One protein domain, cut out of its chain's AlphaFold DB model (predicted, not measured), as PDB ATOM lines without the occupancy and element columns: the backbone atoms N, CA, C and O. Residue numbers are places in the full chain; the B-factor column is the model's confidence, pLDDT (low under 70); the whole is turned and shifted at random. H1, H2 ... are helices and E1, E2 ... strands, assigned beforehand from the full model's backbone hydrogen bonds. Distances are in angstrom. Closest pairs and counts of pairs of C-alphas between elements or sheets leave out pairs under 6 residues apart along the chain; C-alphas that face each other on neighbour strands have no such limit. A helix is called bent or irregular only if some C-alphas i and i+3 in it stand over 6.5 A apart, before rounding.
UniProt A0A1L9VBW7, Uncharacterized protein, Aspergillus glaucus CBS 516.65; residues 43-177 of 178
ATOM      1  N   ILE A  43     123.983 144.944 177.640       53.91
ATOM      2  CA  ILE A  43     122.726 144.177 177.757       53.91
ATOM      3  C   ILE A  43     122.957 142.688 178.098       53.91
ATOM      4  O   ILE A  43     122.234 142.181 178.967       53.91
ATOM      5  N   PRO A  44     123.958 141.982 177.524       57.75
ATOM      6  CA  PRO A  44     124.328 140.633 177.963       57.75
ATOM      7  C   PRO A  44     124.727 140.592 179.443       57.75
ATOM      8  O   PRO A  44     124.174 139.797 180.200       57.75
ATOM      9  N   ASP A  45     125.594 141.510 179.883       58.66
ATOM     10  CA  ASP A  45     126.068 141.586 181.273       58.66
ATOM     11  C   ASP A  45     124.936 141.928 182.249       58.66
ATOM     12  O   ASP A  45     124.797 141.304 183.299       58.66
ATOM     13  N   THR A  46     124.053 142.856 181.867       68.25
ATOM     14  CA  THR A  46     122.837 143.192 182.624       68.25
ATOM     15  C   THR A  46     121.919 141.977 182.766       68.25
ATOM     16  O   THR A  46     121.310 141.772 183.816       68.25
ATOM     17  N   THR A  47     121.807 141.151 181.724       68.19
ATOM     18  CA  THR A  47     120.970 139.943 181.728       68.19
ATOM     19  C   THR A  47     121.583 138.848 182.600       68.19
ATOM     20  O   THR A  47     120.886 138.265 183.433       68.19
ATOM     21  N   LYS A  48     122.896 138.632 182.472       69.81
ATOM     22  CA  LYS A  48     123.678 137.701 183.289       69.81
ATOM     23  C   LYS A  48     123.629 138.076 184.773       69.81
ATOM     24  O   LYS A  48     123.211 137.253 185.581       69.81
ATOM     25  N   GLY A  49     123.930 139.325 185.129       73.00
ATOM     26  CA  GLY A  49     123.902 139.796 186.518       73.00
ATOM     27  C   GLY A  49     122.516 139.691 187.167       73.00
ATOM     28  O   GLY A  49     122.405 139.321 188.335       73.00
ATOM     29  N   ARG A  50     121.433 139.921 186.404       77.75
ATOM     30  CA  ARG A  50     120.048 139.688 186.868       77.75
ATOM     31  C   ARG A  50     119.757 138.212 187.163       77.75
ATOM     32  O   ARG A  50     118.964 137.937 188.058       77.75
ATOM     33  N   PHE A  51     120.369 137.280 186.432       76.06
ATOM     34  CA  PHE A  51     120.248 135.839 186.676       76.06
ATOM     35  C   PHE A  51     121.115 135.386 187.860       76.06
ATOM     36  O   PHE A  51     120.645 134.667 188.739       76.06
ATOM     37  N   GLU A  52     122.359 135.863 187.940       76.75
ATOM     38  CA  GLU A  52     123.287 135.562 189.035       76.75
ATOM     39  C   GLU A  52     122.753 136.053 190.390       76.75
ATOM     40  O   GLU A  52     122.856 135.323 191.380       76.75
ATOM     41  N   ALA A  53     122.090 137.216 190.422       85.00
ATOM     42  CA  ALA A  53     121.454 137.791 191.610       85.00
ATOM     43  C   ALA A  53     120.185 137.055 192.101       85.00
ATOM     44  O   ALA A  53     119.658 137.392 193.164       85.00
ATOM     45  N   LEU A  54     119.673 136.055 191.372       80.25
ATOM     46  CA  LEU A  54     118.557 135.237 191.854       80.25
ATOM     47  C   LEU A  54     118.962 134.402 193.080       80.25
ATOM     48  O   LEU A  54     120.103 133.947 193.213       80.25
ATOM     49  N   LYS A  55     117.984 134.103 193.939       88.62
ATOM     50  CA  LYS A  55     118.098 132.983 194.884       88.62
ATOM     51  C   LYS A  55     118.123 131.649 194.113       88.62
ATOM     52  O   LYS A  55     117.578 131.606 193.005       88.62
ATOM     53  N   PRO A  56     118.712 130.578 194.673       89.19
ATOM     54  CA  PRO A  56     118.607 129.243 194.090       89.19
ATOM     55  C   PRO A  56     117.142 128.840 193.860       89.19
ATOM     56  O   PRO A  56     116.249 129.306 194.575       89.19
ATOM     57  N   GLY A  57     116.878 128.085 192.793       78.94
ATOM     58  CA  GLY A  57     115.526 127.767 192.310       78.94
ATOM     59  C   GLY A  57     114.717 128.951 191.739       78.94
ATOM     60  O   GLY A  57     113.625 128.737 191.209       78.94
ATOM     61  N   GLY A  58     115.213 130.193 191.829       78.19
ATOM     62  CA  GLY A  58     114.511 131.415 191.419       78.19
ATOM     63  C   GLY A  58     114.348 131.580 189.903       78.19
ATOM     64  O   GLY A  58     115.084 130.976 189.124       78.19
ATOM     65  N   LEU A  59     113.399 132.432 189.483       78.06
ATOM     66  CA  LEU A  59     113.021 132.631 188.074       78.06
ATOM     67  C   LEU A  59     113.312 134.052 187.544       78.06
ATOM     68  O   LEU A  59     112.858 135.036 188.129       78.06
ATOM     69  N   LEU A  60     113.962 134.161 186.379       76.31
ATOM     70  CA  LEU A  60     114.130 135.396 185.596       76.31
ATOM     71  C   LEU A  60     113.232 135.373 184.348       76.31
ATOM     72  O   LEU A  60     113.515 134.681 183.371       76.31
ATOM     73  N   VAL A  61     112.159 136.169 184.366       76.44
ATOM     74  CA  VAL A  61     111.253 136.357 183.219       76.44
ATOM     75  C   VAL A  61     111.678 137.570 182.381       76.44
ATOM     76  O   VAL A  61     112.018 138.616 182.934       76.44
ATOM     77  N   ASN A  62     111.617 137.456 181.054       73.38
ATOM     78  CA  ASN A  62     111.963 138.514 180.105       73.38
ATOM     79  C   ASN A  62     111.061 138.485 178.855       73.38
ATOM     80  O   ASN A  62     110.721 137.416 178.352       73.38
ATOM     81  N   GLU A  63     110.741 139.668 178.330       77.38
ATOM     82  CA  GLU A  63     110.415 139.905 176.918       77.38
ATOM     83  C   GLU A  63     111.371 140.998 176.412       77.38
ATOM     84  O   GLU A  63     111.629 141.974 177.119       77.38
ATOM     85  N   SER A  64     111.903 140.829 175.203       76.81
ATOM     86  CA  SER A  64     112.814 141.754 174.518       76.81
ATOM     87  C   SER A  64     112.641 141.649 172.990       76.81
ATOM     88  O   SER A  64     111.837 140.855 172.500       76.81
ATOM     89  N   GLY A  65     113.328 142.490 172.210       78.06
ATOM     90  CA  GLY A  65     113.354 142.368 170.745       78.06
ATOM     91  C   GLY A  65     114.308 141.256 170.300       78.06
ATOM     92  O   GLY A  65     115.439 141.205 170.772       78.06
ATOM     93  N   ALA A  66     113.867 140.376 169.403       80.12
ATOM     94  CA  ALA A  66     114.703 139.343 168.785       80.12
ATOM     95  C   ALA A  66     115.406 139.861 167.521       80.12
ATOM     96  O   ALA A  66     115.026 140.890 166.968       80.12
ATOM     97  N   LEU A  67     116.362 139.094 166.997       78.00
ATOM     98  CA  LEU A  67     116.876 139.256 165.634       78.00
ATOM     99  C   LEU A  67     115.721 139.406 164.625       78.00
ATOM    100  O   LEU A  67     114.796 138.595 164.609       78.00
ATOM    101  N   GLY A  68     115.790 140.443 163.787       79.50
ATOM    102  CA  GLY A  68     114.749 140.786 162.810       79.50
ATOM    103  C   GLY A  68     113.590 141.633 163.359       79.50
ATOM    104  O   GLY A  68     112.719 142.030 162.592       79.50
ATOM    105  N   ASN A  69     113.575 141.960 164.653       81.94
ATOM    106  CA  ASN A  69     112.635 142.929 165.216       81.94
ATOM    107  C   ASN A  69     112.775 144.299 164.535       81.94
ATOM    108  O   ASN A  69     113.886 144.815 164.422       81.94
ATOM    109  N   VAL A  70     111.645 144.886 164.127       85.62
ATOM    110  CA  VAL A  70     111.535 146.182 163.433       85.62
ATOM    111  C   VAL A  70     112.483 146.314 162.230       85.62
ATOM    112  O   VAL A  70     112.993 147.399 161.952       85.62
ATOM    113  N   ALA A  71     112.763 145.205 161.532       84.75
ATOM    114  CA  ALA A  71     113.806 145.127 160.507       84.75
ATOM    115  C   ALA A  71     113.631 146.162 159.387       84.75
ATOM    116  O   ALA A  71     114.615 146.786 158.985       84.75
ATOM    117  N   GLU A  72     112.398 146.397 158.930       83.50
ATOM    118  CA  GLU A  72     112.086 147.436 157.946       83.50
ATOM    119  C   GLU A  72     112.439 148.846 158.452       83.50
ATOM    120  O   GLU A  72     113.129 149.591 157.757       83.50
ATOM    121  N   VAL A  73     112.077 149.188 159.694       83.88
ATOM    122  CA  VAL A  73     112.378 150.495 160.310       83.88
ATOM    123  C   VAL A  73     113.879 150.661 160.551       83.88
ATOM    124  O   VAL A  73     114.444 151.716 160.267       83.88
ATOM    125  N   HIS A  74     114.551 149.616 161.036       86.94
ATOM    126  CA  HIS A  74     115.991 149.624 161.291       86.94
ATOM    127  C   HIS A  74     116.788 149.815 159.990       86.94
ATOM    128  O   HIS A  74     117.702 150.637 159.938       86.94
ATOM    129  N   SER A  75     116.384 149.125 158.920       88.56
ATOM    130  CA  SER A  75     116.982 149.256 157.586       88.56
ATOM    131  C   SER A  75     116.722 150.635 156.976       88.56
ATOM    132  O   SER A  75     117.633 151.229 156.402       88.56
ATOM    133  N   ALA A  76     115.511 151.179 157.143       88.06
ATOM    134  CA  ALA A  76     115.147 152.510 156.662       88.06
ATOM    135  C   ALA A  76     115.949 153.629 157.359       88.06
ATOM    136  O   ALA A  76     116.426 154.544 156.690       88.06
ATOM    137  N   ILE A  77     116.179 153.524 158.675       86.19
ATOM    138  CA  ILE A  77     117.027 154.460 159.436       86.19
ATOM    139  C   ILE A  77     118.490 154.384 158.975       86.19
ATOM    140  O   ILE A  77     119.096 155.420 158.704       86.19
ATOM    141  N   ILE A  78     119.055 153.178 158.830       89.94
ATOM    142  CA  ILE A  78     120.431 152.998 158.329       89.94
ATOM    143  C   ILE A  78     120.562 153.557 156.905       89.94
ATOM    144  O   ILE A  78     121.519 154.271 156.614       89.94
ATOM    145  N   SER A  79     119.579 153.308 156.033       92.56
ATOM    146  CA  SER A  79     119.530 153.877 154.680       92.56
ATOM    147  C   SER A  79     119.499 155.410 154.702       92.56
ATOM    148  O   SER A  79     120.283 156.033 153.990       92.56
ATOM    149  N   GLY A  80     118.671 156.016 155.561       89.75
ATOM    150  CA  GLY A  80     118.584 157.472 155.722       89.75
ATOM    151  C   GLY A  80     119.866 158.117 156.257       89.75
ATOM    152  O   GLY A  80     120.196 159.229 155.862       89.75
ATOM    153  N   LEU A  81     120.637 157.427 157.105       88.75
ATOM    154  CA  LEU A  81     121.972 157.891 157.505       88.75
ATOM    155  C   LEU A  81     122.970 157.831 156.337       88.75
ATOM    156  O   LEU A  81     123.732 158.775 156.126       88.75
ATOM    157  N   VAL A  82     122.949 156.745 155.559       93.69
ATOM    158  CA  VAL A  82     123.858 156.551 154.416       93.69
ATOM    159  C   VAL A  82     123.584 157.555 153.291       93.69
ATOM    160  O   VAL A  82     124.535 158.073 152.706       93.69
ATOM    161  N   THR A  83     122.326 157.920 153.020       93.12
ATOM    162  CA  THR A  83     122.014 158.978 152.034       93.12
ATOM    163  C   THR A  83     122.404 160.383 152.495       93.12
ATOM    164  O   THR A  83     122.585 161.256 151.652       93.12
ATOM    165  N   GLN A  84     122.616 160.604 153.800       92.25
ATOM    166  CA  GLN A  84     123.247 161.819 154.342       92.25
ATOM    167  C   GLN A  84     124.790 161.728 154.412       92.25
ATOM    168  O   GLN A  84     125.432 162.583 155.019       92.25
ATOM    169  N   GLY A  85     125.405 160.709 153.799       90.62
ATOM    170  CA  GLY A  85     126.863 160.571 153.686       90.62
ATOM    171  C   GLY A  85     127.562 159.888 154.866       90.62
ATOM    172  O   GLY A  85     128.792 159.840 154.889       90.62
ATOM    173  N   ILE A  86     126.822 159.334 155.834       92.19
ATOM    174  CA  ILE A  86     127.414 158.530 156.913       92.19
ATOM    175  C   ILE A  86     127.877 157.171 156.347       92.19
ATOM    176  O   ILE A  86     127.077 156.484 155.707       92.19
ATOM    177  N   PRO A  87     129.123 156.720 156.596       92.44
ATOM    178  CA  PRO A  87     129.571 155.383 156.209       92.44
ATOM    179  C   PRO A  87     128.662 154.281 156.769       92.44
ATOM    180  O   PRO A  87     128.300 154.305 157.946       92.44
ATOM    181  N   VAL A  88     128.324 153.282 155.947       88.62
ATOM    182  CA  VAL A  88     127.338 152.242 156.305       88.62
ATOM    183  C   VAL A  88     127.692 151.470 157.583       88.62
ATOM    184  O   VAL A  88     126.800 151.173 158.375       88.62
ATOM    185  N   GLU A  89     128.978 151.236 157.857       84.31
ATOM    186  CA  GLU A  89     129.407 150.597 159.108       84.31
ATOM    187  C   GLU A  89     129.142 151.496 160.324       84.31
ATOM    188  O   GLU A  89     128.559 151.036 161.301       84.31
ATOM    189  N   GLN A  90     129.439 152.797 160.239       83.38
ATOM    190  CA  GLN A  90     129.141 153.764 161.304       83.38
ATOM    191  C   GLN A  90     127.625 153.915 161.530       83.38
ATOM    192  O   GLN A  90     127.172 154.020 162.670       83.38
ATOM    193  N   ALA A  91     126.827 153.883 160.458       84.00
ATOM    194  CA  ALA A  91     125.366 153.904 160.542       84.00
ATOM    195  C   ALA A  91     124.793 152.638 161.214       84.00
ATOM    196  O   ALA A  91     123.804 152.726 161.942       84.00
ATOM    197  N   ARG A  92     125.426 151.474 161.006       82.75
ATOM    198  CA  ARG A  92     125.088 150.205 161.676       82.75
ATOM    199  C   ARG A  92     125.521 150.195 163.147       82.75
ATOM    200  O   ARG A  92     124.739 149.787 164.002       82.75
ATOM    201  N   GLU A  93     126.737 150.648 163.454       80.62
ATOM    202  CA  GLU A  93     127.285 150.682 164.820       80.62
ATOM    203  C   GLU A  93     126.573 151.682 165.740       80.62
ATOM    204  O   GLU A  93     126.492 151.453 166.946       80.62
ATOM    205  N   ALA A  94     125.999 152.756 165.190       81.69
ATOM    206  CA  ALA A  94     125.204 153.725 165.946       81.69
ATOM    207  C   ALA A  94     123.827 153.202 166.407       81.69
ATOM    208  O   ALA A  94     123.081 153.941 167.056       81.69
ATOM    209  N   SER A  95     123.483 151.946 166.100       76.38
ATOM    210  CA  SER A  95     122.246 151.331 166.570       76.38
ATOM    211  C   SER A  95     122.276 151.080 168.085       76.38
ATOM    212  O   SER A  95     123.114 150.316 168.573       76.38
ATOM    213  N   PRO A  96     121.337 151.656 168.862       74.44
ATOM    214  CA  PRO A  96     121.201 151.350 170.286       74.44
ATOM    215  C   PRO A  96     120.531 149.987 170.522       74.44
ATOM    216  O   PRO A  96     120.434 149.528 171.661       74.44
ATOM    217  N   TRP A  97     120.030 149.339 169.466       78.50
ATOM    218  CA  TRP A  97     119.225 148.131 169.555       78.50
ATOM    219  C   TRP A  97     120.073 146.867 169.459       78.50
ATOM    220  O   TRP A  97     120.530 146.475 168.386       78.50
ATOM    221  N   TRP A  98     120.203 146.161 170.581       73.19
ATOM    222  CA  TRP A  98     120.663 144.779 170.567       73.19
ATOM    223  C   TRP A  98     119.473 143.836 170.360       73.19
ATOM    224  O   TRP A  98     118.602 143.713 171.221       73.19
ATOM    225  N   PHE A  99     119.442 143.184 169.199       78.19
ATOM    226  CA  PHE A  99     118.395 142.253 168.771       78.19
ATOM    227  C   PHE A  99     118.999 140.849 168.577       78.19
ATOM    228  O   PHE A  99     119.359 140.479 167.456       78.19
ATOM    229  N   PRO A 100     119.186 140.070 169.661       71.38
ATOM    230  CA  PRO A 100     119.892 138.794 169.608       71.38
ATOM    231  C   PRO A 100     119.124 137.702 168.860       71.38
ATOM    232  O   PRO A 100     117.892 137.629 168.886       71.38
ATOM    233  N   SER A 101     119.870 136.789 168.236       68.44
ATOM    234  CA  SER A 101     119.304 135.555 167.687       68.44
ATOM    235  C   SER A 101     118.886 134.600 168.810       68.44
ATOM    236  O   SER A 101     119.396 134.670 169.930       68.44
ATOM    237  N   GLN A 102     117.998 133.647 168.508       64.00
ATOM    238  CA  GLN A 102     117.633 132.621 169.486       64.00
ATOM    239  C   GLN A 102     118.850 131.782 169.917       64.00
ATOM    240  O   GLN A 102     118.874 131.316 171.048       64.00
ATOM    241  N   GLN A 103     119.866 131.592 169.062       65.00
ATOM    242  CA  GLN A 103     121.074 130.859 169.457       65.00
ATOM    243  C   GLN A 103     121.935 131.674 170.423       65.00
ATOM    244  O   GLN A 103     122.188 131.204 171.526       65.00
ATOM    245  N   ALA A 104     122.230 132.931 170.074       65.12
ATOM    246  CA  ALA A 104     123.006 133.863 170.900       65.12
ATOM    247  C   ALA A 104     122.374 134.165 172.275       65.12
ATOM    248  O   ALA A 104     122.982 134.844 173.095       65.12
ATOM    249  N   MET A 105     121.154 133.679 172.520       66.00
ATOM    250  CA  MET A 105     120.484 133.710 173.816       66.00
ATOM    251  C   MET A 105     120.199 132.325 174.407       66.00
ATOM    252  O   MET A 105     120.075 132.248 175.621       66.00
ATOM    253  N   LYS A 106     120.173 131.227 173.634       59.47
ATOM    254  CA  LYS A 106     120.217 129.845 174.168       59.47
ATOM    255  C   LYS A 106     121.518 129.570 174.904       59.47
ATOM    256  O   LYS A 106     121.490 128.923 175.945       59.47
ATOM    257  N   ASP A 107     122.614 130.117 174.384       58.84
ATOM    258  CA  ASP A 107     123.937 130.086 175.011       58.84
ATOM    259  C   ASP A 107     123.939 130.816 176.378       58.84
ATOM    260  O   ASP A 107     124.863 130.653 177.169       58.84
ATOM    261  N   PHE A 108     122.875 131.582 176.675       55.62
ATOM    262  CA  PHE A 108     122.646 132.278 177.940       55.62
ATOM    263  C   PHE A 108     121.438 131.750 178.750       55.62
ATOM    264  O   PHE A 108     121.500 131.873 179.971       55.62
ATOM    265  N   THR A 109     120.341 131.224 178.153       43.81
ATOM    266  CA  THR A 109     119.199 130.503 178.806       43.81
ATOM    267  C   THR A 109     118.046 130.021 177.849       43.81
ATOM    268  O   THR A 109     117.944 130.408 176.691       43.81
ATOM    269  N   THR A 110     117.137 129.138 178.316       43.50
ATOM    270  CA  THR A 110     116.556 127.971 177.562       43.50
ATOM    271  C   THR A 110     115.012 127.919 177.190       43.50
ATOM    272  O   THR A 110     114.362 126.918 177.496       43.50
ATOM    273  N   LEU A 111     114.317 128.979 176.698       40.69
ATOM    274  CA  LEU A 111     112.936 129.320 177.215       40.69
ATOM    275  C   LEU A 111     111.749 129.743 176.247       40.69
ATOM    276  O   LEU A 111     111.763 129.347 175.083       40.69
ATOM    277  N   ARG A 112     110.653 130.403 176.752       38.88
ATOM    278  CA  ARG A 112     109.317 130.722 176.096       38.88
ATOM    279  C   ARG A 112     108.589 132.060 176.539       38.88
ATOM    280  O   ARG A 112     109.192 132.867 177.232       38.88
ATOM    281  N   GLU A 113     107.295 132.292 176.177       36.91
ATOM    282  CA  GLU A 113     106.737 133.580 175.630       36.91
ATOM    283  C   GLU A 113     105.375 134.214 176.124       36.91
ATOM    284  O   GLU A 113     104.526 133.473 176.614       36.91
ATOM    285  N   ASN A 114     105.141 135.553 175.919       31.12
ATOM    286  CA  ASN A 114     103.884 136.338 175.594       31.12
ATOM    287  C   ASN A 114     104.093 137.901 175.356       31.12
ATOM    288  O   ASN A 114     105.142 138.396 175.748       31.12
ATOM    289  N   GLU A 115     103.125 138.651 174.746       34.97
ATOM    290  CA  GLU A 115     103.188 140.023 174.074       34.97
ATOM    291  C   GLU A 115     102.904 141.341 174.907       34.97
ATOM    292  O   GLU A 115     102.601 141.203 176.093       34.97
ATOM    293  N   LYS A 116     102.871 142.645 174.442       34.19
ATOM    294  CA  LYS A 116     102.838 143.430 173.130       34.19
ATOM    295  C   LYS A 116     103.250 144.956 173.318       34.19
ATOM    296  O   LYS A 116     103.340 145.383 174.464       34.19
ATOM    297  N   GLY A 117     103.431 145.822 172.275       32.22
ATOM    298  CA  GLY A 117     103.715 147.304 172.402       32.22
ATOM    299  C   GLY A 117     103.818 148.187 171.101       32.22
ATOM    300  O   GLY A 117     103.843 147.616 170.019       32.22
ATOM    301  N   GLY A 118     103.858 149.547 171.203       37.62
ATOM    302  CA  GLY A 118     103.582 150.581 170.137       37.62
ATOM    303  C   GLY A 118     104.727 151.200 169.265       37.62
ATOM    304  O   GLY A 118     105.883 150.977 169.587       37.62
ATOM    305  N   VAL A 119     104.410 152.013 168.212       41.44
ATOM    306  CA  VAL A 119     105.321 152.459 167.089       41.44
ATOM    307  C   VAL A 119     105.674 153.959 166.958       41.44
ATOM    308  O   VAL A 119     106.856 154.283 166.910       41.44
ATOM    309  N   GLU A 120     104.727 154.895 166.809       37.19
ATOM    310  CA  GLU A 120     105.073 156.228 166.246       37.19
ATOM    311  C   GLU A 120     105.935 157.073 167.202       37.19
ATOM    312  O   GLU A 120     107.021 157.542 166.853       37.19
ATOM    313  N   GLY A 121     105.515 157.160 168.468       46.97
ATOM    314  CA  GLY A 121     106.358 157.699 169.537       46.97
ATOM    315  C   GLY A 121     107.620 156.861 169.786       46.97
ATOM    316  O   GLY A 121     108.605 157.389 170.290       46.97
ATOM    317  N   TRP A 122     107.625 155.581 169.396       43.62
ATOM    318  CA  TRP A 122     108.748 154.647 169.556       43.62
ATOM    319  C   TRP A 122     109.937 155.050 168.679       43.62
ATOM    320  O   TRP A 122     111.057 155.113 169.181       43.62
ATOM    321  N   ILE A 123     109.699 155.412 167.410       42.16
ATOM    322  CA  ILE A 123     110.750 155.884 166.489       42.16
ATOM    323  C   ILE A 123     111.392 157.176 167.018       42.16
ATOM    324  O   ILE A 123     112.615 157.303 167.014       42.16
ATOM    325  N   ARG A 124     110.592 158.118 167.541       46.03
ATOM    326  CA  ARG A 124     111.107 159.386 168.097       46.03
ATOM    327  C   ARG A 124     111.799 159.236 169.457       46.03
ATOM    328  O   ARG A 124     112.685 160.033 169.753       46.03
ATOM    329  N   LEU A 125     111.430 158.238 170.267       47.91
ATOM    330  CA  LEU A 125     112.129 157.923 171.519       47.91
ATOM    331  C   LEU A 125     113.480 157.253 171.224       47.91
ATOM    332  O   LEU A 125     114.530 157.806 171.539       47.91
ATOM    333  N   LEU A 126     113.436 156.104 170.543       51.91
ATOM    334  CA  LEU A 126     114.565 155.186 170.381       51.91
ATOM    335  C   LEU A 126     115.494 155.512 169.206       51.91
ATOM    336  O   LEU A 126     116.636 155.067 169.194       51.91
ATOM    337  N   GLY A 127     115.031 156.267 168.204       50.56
ATOM    338  CA  GLY A 127     115.868 156.717 167.084       50.56
ATOM    339  C   GLY A 127     116.901 157.779 167.489       50.56
ATOM    340  O   GLY A 127     117.813 158.104 166.729       50.56
ATOM    341  N   LYS A 128     116.773 158.322 168.704       59.19
ATOM    342  CA  LYS A 128     117.549 159.450 169.227       59.19
ATOM    343  C   LYS A 128     119.077 159.246 169.208       59.19
ATOM    344  O   LYS A 128     119.762 160.234 168.954       59.19
ATOM    345  N   PRO A 129     119.650 158.040 169.424       61.03
ATOM    346  CA  PRO A 129     121.091 157.811 169.287       61.03
ATOM    347  C   PRO A 129     121.589 157.884 167.836       61.03
ATOM    348  O   PRO A 129     122.578 158.569 167.595       61.03
ATOM    349  N   PHE A 130     120.873 157.299 166.866       56.59
ATOM    350  CA  PHE A 130     121.205 157.418 165.436       56.59
ATOM    351  C   PHE A 130     121.253 158.890 164.993       56.59
ATOM    352  O   PHE A 130     122.213 159.341 164.369       56.59
ATOM    353  N   LEU A 131     120.237 159.672 165.376       63.59
ATOM    354  CA  LEU A 131     120.099 161.080 164.983       63.59
ATOM    355  C   LEU A 131     121.150 162.014 165.618       63.59
ATOM    356  O   LEU A 131     121.288 163.152 165.169       63.59
ATOM    357  N   LYS A 132     121.926 161.555 166.615       75.69
ATOM    358  CA  LYS A 132     123.085 162.302 167.146       75.69
ATOM    359  C   LYS A 132     124.279 162.329 166.185       75.69
ATOM    360  O   LYS A 132     125.101 163.230 166.323       75.69
ATOM    361  N   LEU A 133     124.391 161.387 165.237       71.81
ATOM    362  CA  LEU A 133     125.466 161.406 164.229       71.81
ATOM    363  C   LEU A 133     125.363 162.621 163.299       71.81
ATOM    364  O   LEU A 133     126.372 163.187 162.884       71.81
ATOM    365  N   LEU A 134     124.134 163.014 162.972       77.62
ATOM    366  CA  LEU A 134     123.842 164.145 162.106       77.62
ATOM    367  C   LEU A 134     123.890 165.422 162.948       77.62
ATOM    368  O   LEU A 134     123.209 165.514 163.970       77.62
ATOM    369  N   GLN A 135     124.716 166.393 162.556       78.00
ATOM    370  CA  GLN A 135     124.964 167.593 163.367       78.00
ATOM    371  C   GLN A 135     123.849 168.641 163.232       78.00
ATOM    372  O   GLN A 135     123.422 169.209 164.241       78.00
ATOM    373  N   THR A 136     123.352 168.853 162.011       84.00
ATOM    374  CA  THR A 136     122.308 169.835 161.682       84.00
ATOM    375  C   THR A 136     120.898 169.263 161.868       84.00
ATOM    376  O   THR A 136     120.702 168.046 161.899       84.00
ATOM    377  N   THR A 137     119.898 170.134 162.013       79.69
ATOM    378  CA  THR A 137     118.486 169.720 162.123       79.69
ATOM    379  C   THR A 137     117.969 169.241 160.769       79.69
ATOM    380  O   THR A 137     117.321 168.205 160.674       79.69
ATOM    381  N   GLU A 138     118.371 169.931 159.710       81.81
ATOM    382  CA  GLU A 138     117.980 169.715 158.322       81.81
ATOM    383  C   GLU A 138     118.386 168.314 157.840       81.81
ATOM    384  O   GLU A 138     117.592 167.626 157.203       81.81
ATOM    385  N   ALA A 139     119.587 167.844 158.208       77.94
ATOM    386  CA  ALA A 139     120.032 166.488 157.888       77.94
ATOM    387  C   ALA A 139     119.255 165.421 158.680       77.94
ATOM    388  O   ALA A 139     118.927 164.368 158.132       77.94
ATOM    389  N   ARG A 140     118.925 165.681 159.957       80.44
ATOM    390  CA  ARG A 140     118.093 164.771 160.773       80.44
ATOM    391  C   ARG A 140     116.698 164.633 160.180       80.44
ATOM    392  O   ARG A 140     116.221 163.512 160.030       80.44
ATOM    393  N   ASP A 141     116.075 165.747 159.811       78.31
ATOM    394  CA  ASP A 141     114.742 165.757 159.215       78.31
ATOM    395  C   ASP A 141     114.747 165.127 157.813       78.31
ATOM    396  O   ASP A 141     113.835 164.367 157.492       78.31
ATOM    397  N   ALA A 142     115.806 165.323 157.016       82.38
ATOM    398  CA  ALA A 142     115.995 164.623 155.743       82.38
ATOM    399  C   ALA A 142     116.139 163.098 155.920       82.38
ATOM    400  O   ALA A 142     115.471 162.337 155.220       82.38
ATOM    401  N   ALA A 143     116.947 162.637 156.883       77.50
ATOM    402  CA  ALA A 143     117.107 161.211 157.181       77.50
ATOM    403  C   ALA A 143     115.811 160.573 157.717       77.50
ATOM    404  O   ALA A 143     115.469 159.453 157.337       77.50
ATOM    405  N   VAL A 144     115.057 161.292 158.559       77.06
ATOM    406  CA  VAL A 144     113.733 160.860 159.039       77.06
ATOM    407  C   VAL A 144     112.727 160.809 157.890       77.06
ATOM    408  O   VAL A 144     112.001 159.822 157.781       77.06
ATOM    409  N   LYS A 145     112.696 161.816 157.006       82.75
ATOM    410  CA  LYS A 145     111.813 161.815 155.833       82.75
ATOM    411  C   LYS A 145     112.133 160.640 154.908       82.75
ATOM    412  O   LYS A 145     111.220 159.900 154.566       82.75
ATOM    413  N   HIS A 146     113.407 160.416 154.580       86.50
ATOM    414  CA  HIS A 146     113.850 159.270 153.775       86.50
ATOM    415  C   HIS A 146     113.406 157.937 154.394       86.50
ATOM    416  O   HIS A 146     112.895 157.069 153.691       86.50
ATOM    417  N   ALA A 147     113.540 157.781 155.715       80.31
ATOM    418  CA  ALA A 147     113.086 156.573 156.395       80.31
ATOM    419  C   ALA A 147     111.558 156.374 156.295       80.31
ATOM    420  O   ALA A 147     111.109 155.247 156.105       80.31
ATOM    421  N   VAL A 148     110.758 157.446 156.372       80.19
ATOM    422  CA  VAL A 148     109.298 157.388 156.154       80.19
ATOM    423  C   VAL A 148     108.962 157.077 154.691       80.19
ATOM    424  O   VAL A 148     108.166 156.177 154.442       80.19
ATOM    425  N   ASP A 149     109.610 157.742 153.730       83.75
ATOM    426  CA  ASP A 149     109.405 157.530 152.289       83.75
ATOM    427  C   ASP A 149     109.680 156.069 151.874       83.75
ATOM    428  O   ASP A 149     108.978 155.516 151.030       83.75
ATOM    429  N   VAL A 150     110.676 155.419 152.490       84.69
ATOM    430  CA  VAL A 150     110.966 153.985 152.302       84.69
ATOM    431  C   VAL A 150     109.907 153.097 152.968       84.69
ATOM    432  O   VAL A 150     109.531 152.062 152.414       84.69
ATOM    433  N   LEU A 151     109.409 153.482 154.147       81.81
ATOM    434  CA  LEU A 151     108.414 152.705 154.893       81.81
ATOM    435  C   LEU A 151     107.008 152.757 154.271       81.81
ATOM    436  O   LEU A 151     106.266 151.787 154.436       81.81
ATOM    437  N   GLU A 152     106.651 153.811 153.527       81.00
ATOM    438  CA  GLU A 152     105.388 153.914 152.767       81.00
ATOM    439  C   GLU A 152     105.105 152.648 151.938       81.00
ATOM    440  O   GLU A 152     103.988 152.134 151.943       81.00
ATOM    441  N   ALA A 153     106.126 152.098 151.273       79.69
ATOM    442  CA  ALA A 153     105.983 150.955 150.370       79.69
ATOM    443  C   ALA A 153     105.846 149.586 151.068       79.69
ATOM    444  O   ALA A 153     105.449 148.617 150.419       79.69
ATOM    445  N   VAL A 154     106.196 149.476 152.358       79.25
ATOM    446  CA  VAL A 154     106.305 148.181 153.072       79.25
ATOM    447  C   VAL A 154     105.485 148.092 154.358       79.25
ATOM    448  O   VAL A 154     105.104 146.993 154.754       79.25
ATOM    449  N   GLY A 155     105.202 149.220 155.013       71.62
ATOM    450  CA  GLY A 155     104.438 149.274 156.262       71.62
ATOM    451  C   GLY A 155     103.000 149.771 156.102       71.62
ATOM    452  O   GLY A 155     102.166 149.478 156.961       71.62
ATOM    453  N   ARG A 156     102.684 150.520 155.036       78.31
ATOM    454  CA  ARG A 156     101.397 151.218 154.918       78.31
ATOM    455  C   ARG A 156     100.259 150.297 154.473       78.31
ATOM    456  O   ARG A 156     100.298 149.670 153.417       78.31
ATOM    457  N   GLN A 157      99.198 150.246 155.272       71.19
ATOM    458  CA  GLN A 157      98.004 149.455 155.004       71.19
ATOM    459  C   GLN A 157      97.075 150.180 154.020       71.19
ATOM    460  O   GLN A 157      96.639 151.301 154.266       71.19
ATOM    461  N   GLN A 158      96.697 149.509 152.928       74.56
ATOM    462  CA  GLN A 158      95.880 150.104 151.857       74.56
ATOM    463  C   GLN A 158      94.446 150.488 152.277       74.56
ATOM    464  O   GLN A 158      93.816 151.293 151.600       74.56
ATOM    465  N   HIS A 159      93.915 149.908 153.362       65.94
ATOM    466  CA  HIS A 159      92.506 150.062 153.750       65.94
ATOM    467  C   HIS A 159      92.214 151.272 154.655       65.94
ATOM    468  O   HIS A 159      91.093 151.772 154.650       65.94
ATOM    469  N   ASP A 160      93.199 151.732 155.431       69.44
ATOM    470  CA  ASP A 160      93.067 152.845 156.384       69.44
ATOM    471  C   ASP A 160      94.262 153.821 156.355       69.44
ATOM    472  O   ASP A 160      94.248 154.846 157.034       69.44
ATOM    473  N   GLY A 161      95.303 153.524 155.569       71.06
ATOM    474  CA  GLY A 161      96.521 154.323 155.471       71.06
ATOM    475  C   GLY A 161      97.440 154.249 156.694       71.06
ATOM    476  O   GLY A 161      98.418 154.997 156.722       71.06
ATOM    477  N   SER A 162      97.150 153.387 157.677       74.50
ATOM    478  CA  SER A 162      97.947 153.216 158.898       74.50
ATOM    479  C   SER A 162      99.208 152.378 158.663       74.50
ATOM    480  O   SER A 162      99.352 151.725 157.631       74.50
ATOM    481  N   TYR A 163     100.131 152.376 159.627       71.12
ATOM    482  CA  TYR A 163     101.410 151.672 159.527       71.12
ATOM    483  C   TYR A 163     101.470 150.410 160.397       71.12
ATOM    484  O   TYR A 163     101.259 150.463 161.611       71.12
ATOM    485  N   THR A 164     101.848 149.292 159.780       73.50
ATOM    486  CA  THR A 164     102.279 148.060 160.454       73.50
ATOM    487  C   THR A 164     103.806 148.015 160.524       73.50
ATOM    488  O   THR A 164     104.491 148.401 159.581       73.50
ATOM    489  N   VAL A 165     104.335 147.526 161.647       75.50
ATOM    490  CA  VAL A 165     105.769 147.320 161.906       75.50
ATOM    491  C   VAL A 165     105.942 145.927 162.511       75.50
ATOM    492  O   VAL A 165     105.166 145.520 163.381       75.50
ATOM    493  N   ASN A 166     106.946 145.182 162.054       76.06
ATOM    494  CA  ASN A 166     107.126 143.777 162.403       76.06
ATOM    495  C   ASN A 166     107.908 143.631 163.709       76.06
ATOM    496  O   ASN A 166     109.140 143.604 163.739       76.06
ATOM    497  N   TYR A 167     107.188 143.493 164.820       72.50
ATOM    498  CA  TYR A 167     107.807 143.101 166.082       72.50
ATOM    499  C   TYR A 167     108.102 141.601 166.100       72.50
ATOM    500  O   TYR A 167     107.188 140.784 166.055       72.50
ATOM    501  N   ILE A 168     109.377 141.245 166.252       75.81
ATOM    502  CA  ILE A 168     109.810 139.876 166.552       75.81
ATOM    503  C   ILE A 168     110.356 139.910 167.972       75.81
ATOM    504  O   ILE A 168     111.269 140.677 168.269       75.81
ATOM    505  N   ARG A 169     109.782 139.134 168.891       75.31
ATOM    506  CA  ARG A 169     110.122 139.245 170.314       75.31
ATOM    507  C   ARG A 169     110.753 137.966 170.829       75.31
ATOM    508  O   ARG A 169     110.218 136.883 170.630       75.31
ATOM    509  N   LEU A 170     111.897 138.112 171.492       67.44
ATOM    510  CA  LEU A 170     112.547 137.028 172.212       67.44
ATOM    511  C   LEU A 170     112.075 137.085 173.658       67.44
ATOM    512  O   LEU A 170     111.947 138.163 174.239       67.44
ATOM    513  N   ARG A 171     111.760 135.928 174.235       75.31
ATOM    514  CA  ARG A 171     111.088 135.868 175.528       75.31
ATOM    515  C   ARG A 171     111.520 134.636 176.298       75.31
ATOM    516  O   ARG A 171     111.751 133.584 175.696       75.31
ATOM    517  N   PHE A 172     111.680 134.778 177.612       69.94
ATOM    518  CA  PHE A 172     112.284 133.737 178.430       69.94
ATOM    519  C   PHE A 172     111.857 133.735 179.916       69.94
ATOM    520  O   PHE A 172     111.275 134.703 180.394       69.94
ATOM    521  N   VAL A 173     112.092 132.616 180.629       73.62
ATOM    522  CA  VAL A 173     111.661 132.306 182.023       73.62
ATOM    523  C   VAL A 173     112.730 131.466 182.770       73.62
ATOM    524  O   VAL A 173     112.506 130.313 183.122       73.62
ATOM    525  N   ALA A 174     113.951 131.980 182.919       75.31
ATOM    526  CA  ALA A 174     115.117 131.183 183.313       75.31
ATOM    527  C   ALA A 174     115.074 130.756 184.775       75.31
ATOM    528  O   ALA A 174     114.851 131.608 185.626       75.31
ATOM    529  N   GLN A 175     115.360 129.486 185.071       80.06
ATOM    530  CA  GLN A 175     115.504 129.006 186.444       80.06
ATOM    531  C   GLN A 175     116.980 128.912 186.834       80.06
ATOM    532  O   GLN A 175     117.771 128.295 186.119       80.06
ATOM    533  N   LYS A 176     117.352 129.520 187.964       76.88
ATOM    534  CA  LYS A 176     118.657 129.292 188.595       76.88
ATOM    535  C   LYS A 176     118.641 127.913 189.277       76.88
ATOM    536  O   LYS A 176     117.631 127.612 189.915       76.88
ATOM    537  N   PRO A 177     119.704 127.091 189.165       79.88
ATOM    538  CA  PRO A 177     119.825 125.844 189.923       79.88
ATOM    539  C   PRO A 177     119.624 126.036 191.434       79.88
ATOM    540  O   PRO A 177     119.692 127.167 191.930       79.88
TER     541      PRO A 177
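This is residues 43 to 177 of the 178 residues of an uncharacterized protein of Aspergillus glaucus CBS 516.65 (UniProt A0A1L9VBW7). A two-stranded ribbon, E1 and E2, makes one end of the model, with the short helices H1 and H4 near it. A helical lobe makes the other end: H2 and H6 cross, and H3 packs on residues 78 to 82 of H2, while H5 sits by itself. The printed part has 135 residues, with six named helices and two named strands in the order H1 E1 H2 H3 H4 H5 H6 E2; the sheet, E1 - E2, is antiparallel and the class is mostly helix. The whole is loose, with a radius of gyration of the C-alphas of 17.7 A and spans of 54 by 38 by 23 A.

H1, residues 43 to 52, begins at C-alpha 43 (122.726, 144.177, 177.757). E1, residues 59 to 65, is 19.9 A long. H2, residues 71 to 83, is 18.2 A long. H3 holds residues 88 to 93, H4 102 to 106 and H5 120 to 126. H6, residues 137 to 155, is 25.5 A long and neither bent nor irregular, but only just: C-alphas 150 and 153 are 6.1 A apart. E2, residues 169 to 175, is 19.8 A long and ends at C-alpha 175 (115.504, 129.006, 186.444).

The closest C-alphas of H1 and E1, Phe 51 and Leu 60, are 6.2 A apart. E1 and E2 are antiparallel at 168 degrees, with N 62 and O 172 at 2.9 A. H2 and H6 touch, Gly 80 and Ala 143 having the closest C-alphas, 4.3 A, at a steep tilt of 39 degrees, opposite ways. H2 touches H3 with residues 78 to 82 alone; the closest C-alphas, Ile 78 and Ala 91, are 5.5 A apart. H5 and H6 are apart. Every O i to N i+4 pair is within hydrogen-bond range in H1, H2, H3 and H4, but 2 of 3 in H5 and 13 of 15 in H6.

The C-alphas farthest apart, Glu 138 and Pro 177, are 54.1 A apart. The printed part has no cut. The links H4 to H5 and H6 to E2 are long. Mean pLDDT of the printed part is 72.1, with 41 residues under 70, among them 43 to 48 and 101 to 131.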